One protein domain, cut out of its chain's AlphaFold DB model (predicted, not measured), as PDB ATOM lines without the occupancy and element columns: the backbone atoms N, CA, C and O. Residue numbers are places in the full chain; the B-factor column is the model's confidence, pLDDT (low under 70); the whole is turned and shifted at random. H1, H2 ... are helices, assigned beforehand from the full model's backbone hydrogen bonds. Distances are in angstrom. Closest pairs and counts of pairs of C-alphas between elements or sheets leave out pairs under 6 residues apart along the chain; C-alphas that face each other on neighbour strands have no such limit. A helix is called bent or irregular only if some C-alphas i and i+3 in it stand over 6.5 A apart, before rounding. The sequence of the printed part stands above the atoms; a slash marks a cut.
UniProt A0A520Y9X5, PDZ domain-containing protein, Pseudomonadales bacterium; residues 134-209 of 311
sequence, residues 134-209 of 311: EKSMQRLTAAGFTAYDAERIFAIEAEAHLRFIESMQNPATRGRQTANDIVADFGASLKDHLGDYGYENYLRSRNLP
ATOM      1  N   GLU A 134     271.949 294.782 157.920       93.94
ATOM      2  CA  GLU A 134     272.151 293.516 157.200       93.94
ATOM      3  C   GLU A 134     271.095 292.461 157.574       93.94
ATOM      4  O   GLU A 134     270.493 291.826 156.704       93.94
ATOM      5  N   LYS A 135     270.796 292.317 158.871       92.25
ATOM      6  CA  LYS A 135     269.759 291.388 159.350       92.25
ATOM      7  C   LYS A 135     268.358 291.805 158.917       92.25
ATOM      8  O   LYS A 135     267.550 290.934 158.586       92.25
ATOM      9  N   SER A 136     268.051 293.102 158.944       91.69
ATOM     10  CA  SER A 136     266.758 293.617 158.488       91.69
ATOM     11  C   SER A 136     266.566 293.373 156.993       91.69
ATOM     12  O   SER A 136     265.528 292.837 156.609       91.69
ATOM     13  N   MET A 137     267.581 293.659 156.177       95.44
ATOM     14  CA  MET A 137     267.567 293.400 154.737       95.44
ATOM     15  C   MET A 137     267.367 291.916 154.438       95.44
ATOM     16  O   MET A 137     266.421 291.552 153.743       95.44
ATOM     17  N   GLN A 138     268.166 291.037 155.054       95.38
ATOM     18  CA  GLN A 138     268.030 289.588 154.880       95.38
ATOM     19  C   GLN A 138     266.618 289.093 155.235       95.38
ATOM     20  O   GLN A 138     266.041 288.281 154.509       95.38
ATOM     21  N   ARG A 139     266.043 289.588 156.339       94.50
ATOM     22  CA  ARG A 139     264.682 289.245 156.781       94.50
ATOM     23  C   ARG A 139     263.623 289.706 155.779       94.50
ATOM     24  O   ARG A 139     262.717 288.937 155.472       94.50
ATOM     25  N   LEU A 140     263.712 290.946 155.301       95.62
ATOM     26  CA  LEU A 140     262.734 291.528 154.378       95.62
ATOM     27  C   LEU A 140     262.809 290.856 153.002       95.62
ATOM     28  O   LEU A 140     261.783 290.454 152.458       95.62
ATOM     29  N   THR A 141     264.010 290.600 152.483       96.19
ATOM     30  CA  THR A 141     264.176 289.836 151.240       96.19
ATOM     31  C   THR A 141     263.644 288.408 151.379       96.19
ATOM     32  O   THR A 141     262.942 287.924 150.492       96.19
ATOM     33  N   ALA A 142     263.884 287.737 152.514       95.94
ATOM     34  CA  ALA A 142     263.312 286.413 152.783       95.94
ATOM     35  C   ALA A 142     261.773 286.425 152.881       95.94
ATOM     36  O   ALA A 142     261.133 285.410 152.611       95.94
ATOM     37  N   ALA A 143     261.177 287.568 153.231       95.50
ATOM     38  CA  ALA A 143     259.731 287.789 153.234       95.50
ATOM     39  C   ALA A 143     259.157 288.170 151.851       95.50
ATOM     40  O   ALA A 143     257.955 288.419 151.733       95.50
ATOM     41  N   GLY A 144     259.999 288.197 150.814       97.25
ATOM     42  CA  GLY A 144     259.602 288.464 149.433       97.25
ATOM     43  C   GLY A 144     259.584 289.941 149.040       97.25
ATOM     44  O   GLY A 144     259.056 290.256 147.977       97.25
ATOM     45  N   PHE A 145     260.140 290.841 149.857       97.81
ATOM     46  CA  PHE A 145     260.323 292.241 149.463       97.81
ATOM     47  C   PHE A 145     261.480 292.384 148.472       97.81
ATOM     48  O   PHE A 145     262.485 291.670 148.566       97.81
ATOM     49  N   THR A 146     261.350 293.318 147.528       97.50
ATOM     50  CA  THR A 146     262.466 293.686 146.651       97.50
ATOM     51  C   THR A 146     263.577 294.356 147.467       97.50
ATOM     52  O   THR A 146     263.338 294.810 148.585       97.50
ATOM     53  N   ALA A 147     264.803 294.420 146.934       95.94
ATOM     54  CA  ALA A 147     265.900 295.120 147.614       95.94
ATOM     55  C   ALA A 147     265.545 296.595 147.881       95.94
ATOM     56  O   ALA A 147     265.708 297.071 148.999       95.94
ATOM     57  N   TYR A 148     264.944 297.255 146.888       96.62
ATOM     58  CA  TYR A 148     264.468 298.632 146.994       96.62
ATOM     59  C   TYR A 148     263.408 298.809 148.095       96.62
ATOM     60  O   TYR A 148     263.554 299.666 148.966       96.62
ATOM     61  N   ASP A 149     262.369 297.964 148.116       97.44
ATOM     62  CA  ASP A 149     261.331 298.049 149.153       97.44
ATOM     63  C   ASP A 149     261.913 297.753 150.538       97.44
ATOM     64  O   ASP A 149     261.538 298.384 151.522       97.44
ATOM     65  N   ALA A 150     262.843 296.800 150.635       97.00
ATOM     66  CA  ALA A 150     263.481 296.439 151.894       97.00
ATOM     67  C   ALA A 150     264.317 297.595 152.469       97.00
ATOM     68  O   ALA A 150     264.200 297.884 153.662       97.00
ATOM     69  N   GLU A 151     265.088 298.298 151.634       95.69
ATOM     70  CA  GLU A 151     265.818 299.510 152.027       95.69
ATOM     71  C   GLU A 151     264.858 300.601 152.498       95.69
ATOM     72  O   GLU A 151     265.057 301.213 153.555       95.69
ATOM     73  N   ARG A 152     263.766 300.813 151.757       97.25
ATOM     74  CA  ARG A 152     262.784 301.838 152.102       97.25
ATOM     75  C   ARG A 152     262.042 301.520 153.399       97.25
ATOM     76  O   ARG A 152     261.871 302.411 154.232       97.25
ATOM     77  N   ILE A 153     261.648 300.263 153.602       96.00
ATOM     78  CA  ILE A 153     261.059 299.781 154.856       96.00
ATOM     79  C   ILE A 153     262.040 299.996 156.005       96.00
ATOM     80  O   ILE A 153     261.640 300.527 157.040       96.00
ATOM     81  N   PHE A 154     263.312 299.628 155.828       94.81
ATOM     82  CA  PHE A 154     264.331 299.825 156.854       94.81
ATOM     83  C   PHE A 154     264.461 301.301 157.234       94.81
ATOM     84  O   PHE A 154     264.412 301.616 158.420       94.81
ATOM     85  N   ALA A 155     264.553 302.210 156.261       94.62
ATOM     86  CA  ALA A 155     264.643 303.643 156.530       94.62
ATOM     87  C   ALA A 155     263.442 304.158 157.352       94.62
ATOM     88  O   ALA A 155     263.631 304.867 158.342       94.62
ATOM     89  N   ILE A 156     262.219 303.745 156.994       95.81
ATOM     90  CA  ILE A 156     260.984 304.123 157.702       95.81
ATOM     91  C   ILE A 156     260.942 303.520 159.121       95.81
ATOM     92  O   ILE A 156     260.587 304.213 160.078       95.81
ATOM     93  N   GLU A 157     261.327 302.247 159.290       94.00
ATOM     94  CA  GLU A 157     261.453 301.595 160.607       94.00
ATOM     95  C   GLU A 157     262.439 302.349 161.503       94.00
ATOM     96  O   GLU A 157     262.167 302.596 162.682       94.00
ATOM     97  N   ALA A 158     263.588 302.708 160.943       92.38
ATOM     98  CA  ALA A 158     264.694 303.301 161.661       92.38
ATOM     99  C   ALA A 158     264.356 304.745 162.102       92.38
ATOM    100  O   ALA A 158     264.548 305.098 163.269       92.38
ATOM    101  N   GLU A 159     263.716 305.537 161.235       92.94
ATOM    102  CA  GLU A 159     263.169 306.855 161.588       92.94
ATOM    103  C   GLU A 159     262.124 306.768 162.713       92.94
ATOM    104  O   GLU A 159     262.198 307.504 163.703       92.94
ATOM    105  N   ALA A 160     261.162 305.847 162.602       92.88
ATOM    106  CA  ALA A 160     260.135 305.665 163.623       92.88
ATOM    107  C   ALA A 160     260.731 305.212 164.969       92.88
ATOM    108  O   ALA A 160     260.289 305.665 166.030       92.88
ATOM    109  N   HIS A 161     261.772 304.374 164.937       90.62
ATOM    110  CA  HIS A 161     262.504 303.956 166.128       90.62
ATOM    111  C   HIS A 161     263.229 305.135 166.796       90.62
ATOM    112  O   HIS A 161     263.120 305.301 168.013       90.62
ATOM    113  N   LEU A 162     263.904 305.993 166.025       89.56
ATOM    114  CA  LEU A 162     264.529 307.214 166.547       89.56
ATOM    115  C   LEU A 162     263.502 308.140 167.203       89.56
ATOM    116  O   LEU A 162     263.660 308.491 168.373       89.56
ATOM    117  N   ARG A 163     262.399 308.448 166.507       90.38
ATOM    118  CA  ARG A 163     261.298 309.257 167.060       90.38
ATOM    119  C   ARG A 163     260.764 308.663 168.362       90.38
ATOM    120  O   ARG A 163     260.464 309.390 169.313       90.38
ATOM    121  N   PHE A 164     260.657 307.337 168.433       89.19
ATOM    122  CA  PHE A 164     260.228 306.648 169.645       89.19
ATOM    123  C   PHE A 164     261.228 306.835 170.797       89.19
ATOM    124  O   PHE A 164     260.813 307.206 171.898       89.19
ATOM    125  N   ILE A 165     262.531 306.656 170.556       86.56
ATOM    126  CA  ILE A 165     263.590 306.903 171.551       86.56
ATOM    127  C   ILE A 165     263.549 308.355 172.044       86.56
ATOM    128  O   ILE A 165     263.520 308.593 173.256       86.56
ATOM    129  N   GLU A 166     263.478 309.318 171.127       86.50
ATOM    130  CA  GLU A 166     263.402 310.747 171.441       86.50
ATOM    131  C   GLU A 166     262.183 311.078 172.315       86.50
ATOM    132  O   GLU A 166     262.303 311.811 173.302       86.50
ATOM    133  N   SER A 167     261.022 310.483 172.012       86.94
ATOM    134  CA  SER A 167     259.785 310.678 172.784       86.94
ATOM    135  C   SER A 167     259.894 310.201 174.241       86.94
ATOM    136  O   SER A 167     259.243 310.753 175.133       86.94
ATOM    137  N   MET A 168     260.743 309.204 174.515       83.62
ATOM    138  CA  MET A 168     260.983 308.704 175.873       83.62
ATOM    139  C   MET A 168     262.012 309.546 176.634       83.62
ATOM    140  O   MET A 168     261.864 309.774 177.846       83.62
ATOM    141  N   GLN A 169     263.061 309.987 175.936       83.94
ATOM    142  CA  GLN A 169     264.205 310.673 176.535       83.94
ATOM    143  C   GLN A 169     263.929 312.147 176.826       83.94
ATOM    144  O   GLN A 169     264.374 312.645 177.859       83.94
ATOM    145  N   ASN A 170     263.185 312.840 175.963       80.38
ATOM    146  CA  ASN A 170     262.995 314.276 176.093       80.38
ATOM    147  C   ASN A 170     261.738 314.609 176.935       80.38
ATOM    148  O   ASN A 170     260.604 314.433 176.486       80.38
ATOM    149  N   PRO A 171     261.891 315.118 178.174       71.69
ATOM    150  CA  PRO A 171     260.753 315.445 179.029       71.69
ATOM    151  C   PRO A 171     259.904 316.602 178.485       71.69
ATOM    152  O   PRO A 171     258.735 316.689 178.846       71.69
ATOM    153  N   ALA A 172     260.449 317.460 177.613       73.38
ATOM    154  CA  ALA A 172     259.703 318.556 176.993       73.38
ATOM    155  C   ALA A 172     258.764 318.081 175.869       73.38
ATOM    156  O   ALA A 172     257.808 318.779 175.529       73.38
ATOM    157  N   THR A 173     259.026 316.905 175.289       67.25
ATOM    158  CA  THR A 173     258.168 316.283 174.268       67.25
ATOM    159  C   THR A 173     257.261 315.194 174.832       67.25
ATOM    160  O   THR A 173     256.311 314.813 174.142       67.25
ATOM    161  N   ARG A 174     257.465 314.747 176.085       65.94
ATOM    162  CA  ARG A 174     256.517 313.873 176.800       65.94
ATOM    163  C   ARG A 174     255.124 314.507 176.802       65.94
ATOM    164  O   ARG A 174     254.854 315.437 177.554       65.94
ATOM    165  N   GLY A 175     254.248 313.989 175.945       61.12
ATOM    166  CA  GLY A 175     252.861 314.436 175.789       61.12
ATOM    167  C   GLY A 175     252.533 315.125 174.460       61.12
ATOM    168  O   GLY A 175     251.352 315.271 174.170       61.12
ATOM    169  N   ARG A 176     253.523 315.512 173.637       65.38
ATOM    170  CA  ARG A 176     253.270 316.064 172.286       65.38
ATOM    171  C   ARG A 176     253.057 314.988 171.227       65.38
ATOM    172  O   ARG A 176     252.209 315.159 170.363       65.38
ATOM    173  N   GLN A 177     253.823 313.904 171.296       77.00
ATOM    174  CA  GLN A 177     253.607 312.706 170.493       77.00
ATOM    175  C   GLN A 177     253.607 311.515 171.434       77.00
ATOM    176  O   GLN A 177     254.543 311.316 172.212       77.00
ATOM    177  N   THR A 178     252.525 310.752 171.407       84.12
ATOM    178  CA  THR A 178     252.459 309.495 172.135       84.12
ATOM    179  C   THR A 178     253.141 308.404 171.319       84.12
ATOM    180  O   THR A 178     253.221 308.465 170.094       84.12
ATOM    181  N   ALA A 179     253.587 307.349 171.993       85.88
ATOM    182  CA  ALA A 179     254.096 306.160 171.319       85.88
ATOM    183  C   ALA A 179     253.098 305.577 170.298       85.88
ATOM    184  O   ALA A 179     253.496 305.015 169.284       85.88
ATOM    185  N   ASN A 180     251.800 305.737 170.565       85.19
ATOM    186  CA  ASN A 180     250.734 305.310 169.671       85.19
ATOM    187  C   ASN A 180     250.664 306.165 168.401       85.19
ATOM    188  O   ASN A 180     250.366 305.623 167.342       85.19
ATOM    189  N   ASP A 181     250.946 307.466 168.499       89.06
ATOM    190  CA  ASP A 181     250.973 308.362 167.338       89.06
ATOM    191  C   ASP A 181     252.139 308.003 166.421       89.06
ATOM    192  O   ASP A 181     251.954 307.874 165.220       89.06
ATOM    193  N   ILE A 182     253.313 307.724 166.996       91.19
ATOM    194  CA  ILE A 182     254.498 307.291 166.237       91.19
ATOM    195  C   ILE A 182     254.222 305.977 165.498       91.19
ATOM    196  O   ILE A 182     254.556 305.848 164.325       91.19
ATOM    197  N   VAL A 183     253.575 305.013 166.161       91.50
ATOM    198  CA  VAL A 183     253.161 303.749 165.535       91.50
ATOM    199  C   VAL A 183     252.145 303.977 164.409       91.50
ATOM    200  O   VAL A 183     252.242 303.337 163.363       91.50
ATOM    201  N   ALA A 184     251.179 304.875 164.610       91.19
ATOM    202  CA  ALA A 184     250.176 305.187 163.599       91.19
ATOM    203  C   ALA A 184     250.798 305.874 162.372       91.19
ATOM    204  O   ALA A 184     250.486 305.497 161.245       91.19
ATOM    205  N   ASP A 185     251.696 306.835 162.589       92.75
ATOM    206  CA  ASP A 185     252.422 307.537 161.528       92.75
ATOM    207  C   ASP A 185     253.321 306.568 160.749       92.75
ATOM    208  O   ASP A 185     253.291 306.556 159.523       92.75
ATOM    209  N   PHE A 186     254.052 305.695 161.452       95.19
ATOM    210  CA  PHE A 186     254.866 304.637 160.849       95.19
ATOM    211  C   PHE A 186     254.044 303.728 159.926       95.19
ATOM    212  O   PHE A 186     254.427 303.491 158.780       95.19
ATOM    213  N   GLY A 187     252.894 303.243 160.407       94.94
ATOM    214  CA  GLY A 187     252.002 302.406 159.608       94.94
ATOM    215  C   GLY A 187     251.474 303.132 158.369       94.94
ATOM    216  O   GLY A 187     251.423 302.540 157.294       94.94
ATOM    217  N   ALA A 188     251.144 304.422 158.494       94.50
ATOM    218  CA  ALA A 188     250.713 305.245 157.369       94.50
ATOM    219  C   ALA A 188     251.828 305.430 156.326       94.50
ATOM    220  O   ALA A 188     251.570 305.242 155.142       94.50
ATOM    221  N   SER A 189     253.065 305.721 156.747       96.19
ATOM    222  CA  SER A 189     254.217 305.855 155.841       96.19
ATOM    223  C   SER A 189     254.538 304.558 155.098       96.19
ATOM    224  O   SER A 189     254.850 304.593 153.910       96.19
ATOM    225  N   LEU A 190     254.436 303.404 155.765       97.00
ATOM    226  CA  LEU A 190     254.609 302.116 155.094       97.00
ATOM    227  C   LEU A 190     253.479 301.815 154.111       97.00
ATOM    228  O   LEU A 190     253.748 301.328 153.018       97.00
ATOM    229  N   LYS A 191     252.228 302.091 154.482       96.00
ATOM    230  CA  LYS A 191     251.065 301.869 153.617       96.00
ATOM    231  C   LYS A 191     251.076 302.783 152.389       96.00
ATOM    232  O   LYS A 191     250.722 302.323 151.312       96.00
ATOM    233  N   ASP A 192     251.523 304.027 152.530       96.94
ATOM    234  CA  ASP A 192     251.717 304.958 151.410       96.94
ATOM    235  C   ASP A 192     252.734 304.415 150.393       96.94
ATOM    236  O   ASP A 192     252.494 304.436 149.189       96.94
ATOM    237  N   HIS A 193     253.836 303.839 150.881       97.31
ATOM    238  CA  HIS A 193     254.878 303.286 150.021       97.31
ATOM    239  C   HIS A 193     254.526 301.913 149.415       97.31
ATOM    240  O   HIS A 193     254.744 301.687 148.229       97.31
ATOM    241  N   LEU A 194     253.999 300.987 150.224       97.50
ATOM    242  CA  LEU A 194     253.809 299.575 149.860       97.50
ATOM    243  C   LEU A 194     252.385 299.234 149.392       97.50
ATOM    244  O   LEU A 194     252.134 298.129 148.899       97.50
ATOM    245  N   GLY A 195     251.426 300.127 149.632       97.25
ATOM    246  CA  GLY A 195     250.001 299.822 149.572       97.25
ATOM    247  C   GLY A 195     249.534 298.872 150.684       97.25
ATOM    248  O   GLY A 195     250.312 298.360 151.493       97.25
ATOM    249  N   ASP A 196     248.228 298.593 150.705       96.94
ATOM    250  CA  ASP A 196     247.607 297.734 151.723       96.94
ATOM    251  C   ASP A 196     248.173 296.310 151.728       96.94
ATOM    252  O   ASP A 196     248.468 295.755 152.787       96.94
ATOM    253  N   TYR A 197     248.345 295.709 150.548       96.50
ATOM    254  CA  TYR A 197     248.837 294.337 150.430       96.50
ATOM    255  C   TYR A 197     250.292 294.208 150.897       96.50
ATOM    256  O   TYR A 197     250.623 293.288 151.649       96.50
ATOM    257  N   GLY A 198     251.161 295.135 150.481       97.19
ATOM    258  CA  GLY A 198     252.566 295.116 150.873       97.19
ATOM    259  C   GLY A 198     252.743 295.383 152.367       97.19
ATOM    260  O   GLY A 198     253.517 294.685 153.025       97.19
ATOM    261  N   TYR A 199     251.955 296.299 152.939       97.75
ATOM    262  CA  TYR A 199     251.947 296.528 154.382       97.75
ATOM    263  C   TYR A 199     251.413 295.322 155.173       97.75
ATOM    264  O   TYR A 199     251.980 294.947 156.201       97.75
ATOM    265  N   GLU A 200     250.379 294.636 154.681       97.00
ATOM    266  CA  GLU A 200     249.900 293.397 155.299       97.00
ATOM    267  C   GLU A 200     250.967 292.290 155.267       97.00
ATOM    268  O   GLU A 200     251.188 291.610 156.274       97.00
ATOM    269  N   ASN A 201     251.660 292.121 154.133       96.62
ATOM    270  CA  ASN A 201     252.778 291.183 154.020       96.62
ATOM    271  C   ASN A 201     253.899 291.530 155.008       96.62
ATOM    272  O   ASN A 201     254.452 290.645 155.665       96.62
ATOM    273  N   TYR A 202     254.176 292.827 155.174       97.06
ATOM    274  CA  TYR A 202     255.150 293.316 156.141       97.06
ATOM    275  C   TYR A 202     254.753 292.874 157.551       97.06
ATOM    276  O   TYR A 202     255.523 292.168 158.201       97.06
ATOM    277  N   LEU A 203     253.527 293.160 157.995       96.50
ATOM    278  CA  LEU A 203     253.046 292.747 159.317       96.50
ATOM    279  C   LEU A 203     253.133 291.225 159.523       96.50
ATOM    280  O   LEU A 203     253.635 290.779 160.558       96.50
ATOM    281  N   ARG A 204     252.737 290.418 158.528       95.88
ATOM    282  CA  ARG A 204     252.845 288.947 158.595       95.88
ATOM    283  C   ARG A 204     254.288 288.474 158.748       95.88
ATOM    284  O   ARG A 204     254.550 287.615 159.586       95.88
ATOM    285  N   SER A 205     255.229 289.058 158.003       95.06
ATOM    286  CA  SER A 205     256.656 288.707 158.091       95.06
ATOM    287  C   SER A 205     257.251 288.966 159.480       95.06
ATOM    288  O   SER A 205     258.189 288.296 159.912       95.06
ATOM    289  N   ARG A 206     256.666 289.923 160.207       94.12
ATOM    290  CA  ARG A 206     257.035 290.304 161.574       94.12
ATOM    291  C   ARG A 206     256.229 289.546 162.633       94.12
ATOM    292  O   ARG A 206     256.408 289.800 163.822       94.12
ATOM    293  N   ASN A 207     255.352 288.626 162.221       94.38
ATOM    294  CA  ASN A 207     254.389 287.935 163.081       94.38
ATOM    295  C   ASN A 207     253.531 288.915 163.910       94.38
ATOM    296  O   ASN A 207     253.240 288.689 165.087       94.38
ATOM    297  N   LEU A 208     253.173 290.044 163.296       95.62
ATOM    298  CA  LEU A 208     252.298 291.062 163.861       95.62
ATOM    299  C   LEU A 208     250.853 290.829 163.392       95.62
ATOM    300  O   LEU A 208     250.634 290.295 162.302       95.62
ATOM    301  N   PRO A 209     249.852 291.215 164.204       95.44
ATOM    302  CA  PRO A 209     248.454 291.079 163.818       95.44
ATOM    303  C   PRO A 209     248.137 291.956 162.602       95.44
ATOM    304  O   PRO A 209     248.571 293.103 162.520       95.44
TER     305      PRO A 209
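AT A GLANCE: This is residues 134 to 209 of the 311 residues of the protein "PDZ domain-containing protein" of Pseudomonadales bacterium (UniProt A0A520Y9X5). Picture a long helical hairpin, H2 and the arm H3a side by side, joined at one end by the loop of residues 170 to 178. At the other end H1 is set at a slant on the first part of H2, and H3b turns off from H3a where H3 bends, with the two short pieces close to each other there. The 76 printed residues have three named helices, in the order H1, H2, H3, and no named strand; the class is all helix. The whole is only just compact, close to loose, with a radius of gyration of the C-alphas of 13.4 A, and elongated, spanning 41 by 25 by 20 A.

HOW THE PARTS SIT: Begin with the longest helix, H3, residues 179 to 205. By its hydrogen bonds it was assigned as one helix, but it is bent: C-alphas 193 and 196 are 9.3 A apart. Its arms H3a, residues 179 to 193, and H3b, residues 196 to 205, stand at a steep tilt of 60 degrees, opposite ways. They touch, H3a with residues 187 to 191 alone; the closest C-alphas, of Lys 191 and Tyr 199, are 5.5 A apart. Now look at H2, residues 147 to 169: it touches H3a at a shallow tilt of 16 degrees, opposite ways, and the two form a helical hairpin. Their closest C-alphas, of Ala 160 and Phe 186, are 6.0 A apart. H1, residues 134 to 142, touches H2 at a steep tilt of 51 degrees, opposite ways, and H2 touches H1 with residues 147 to 154 alone; the closest C-alphas, of Leu 140 and Ala 150, are 5.6 A apart. H1 and H3b are close but not clearly touching, with the closest C-alphas, of Leu 140 and Ser 205, 7.7 A apart. H1 and H3a are apart, and so are H2 and H3b. The helix packing is mostly crossed, but only just: 1 of 3 touching pairs is at a shallow tilt. In H1, H2, H3a and H3b every O i to N i+4 pair is within hydrogen-bond range.

IN THESE COORDINATES: Find C-alpha 179 at (254.096, 306.160, 171.319); from there H3a runs 21.5 A to C-alpha 193. H3b covers 14.3 A and ends at C-alpha 205, at (256.656, 288.707, 158.091). H2 runs 32.9 A, from C-alpha 147 at (265.900, 295.120, 147.614) to C-alpha 169. H1 begins at C-alpha 134, at (272.151, 293.516, 157.200), and measures 12.2 A.

THE WHOLE: The two C-alphas farthest apart, of Gly 144 and Ala 172, are 40.8 A apart. The printed part, residues 134 to 209, has no cut. The link from H1 to H2 is tight, with 4 residues, and that from H2 to H3 is short, with 9. In the B-factor column the mean pLDDT of the printed part is 91.3; look at residues 173 to 176 for the four values under 70.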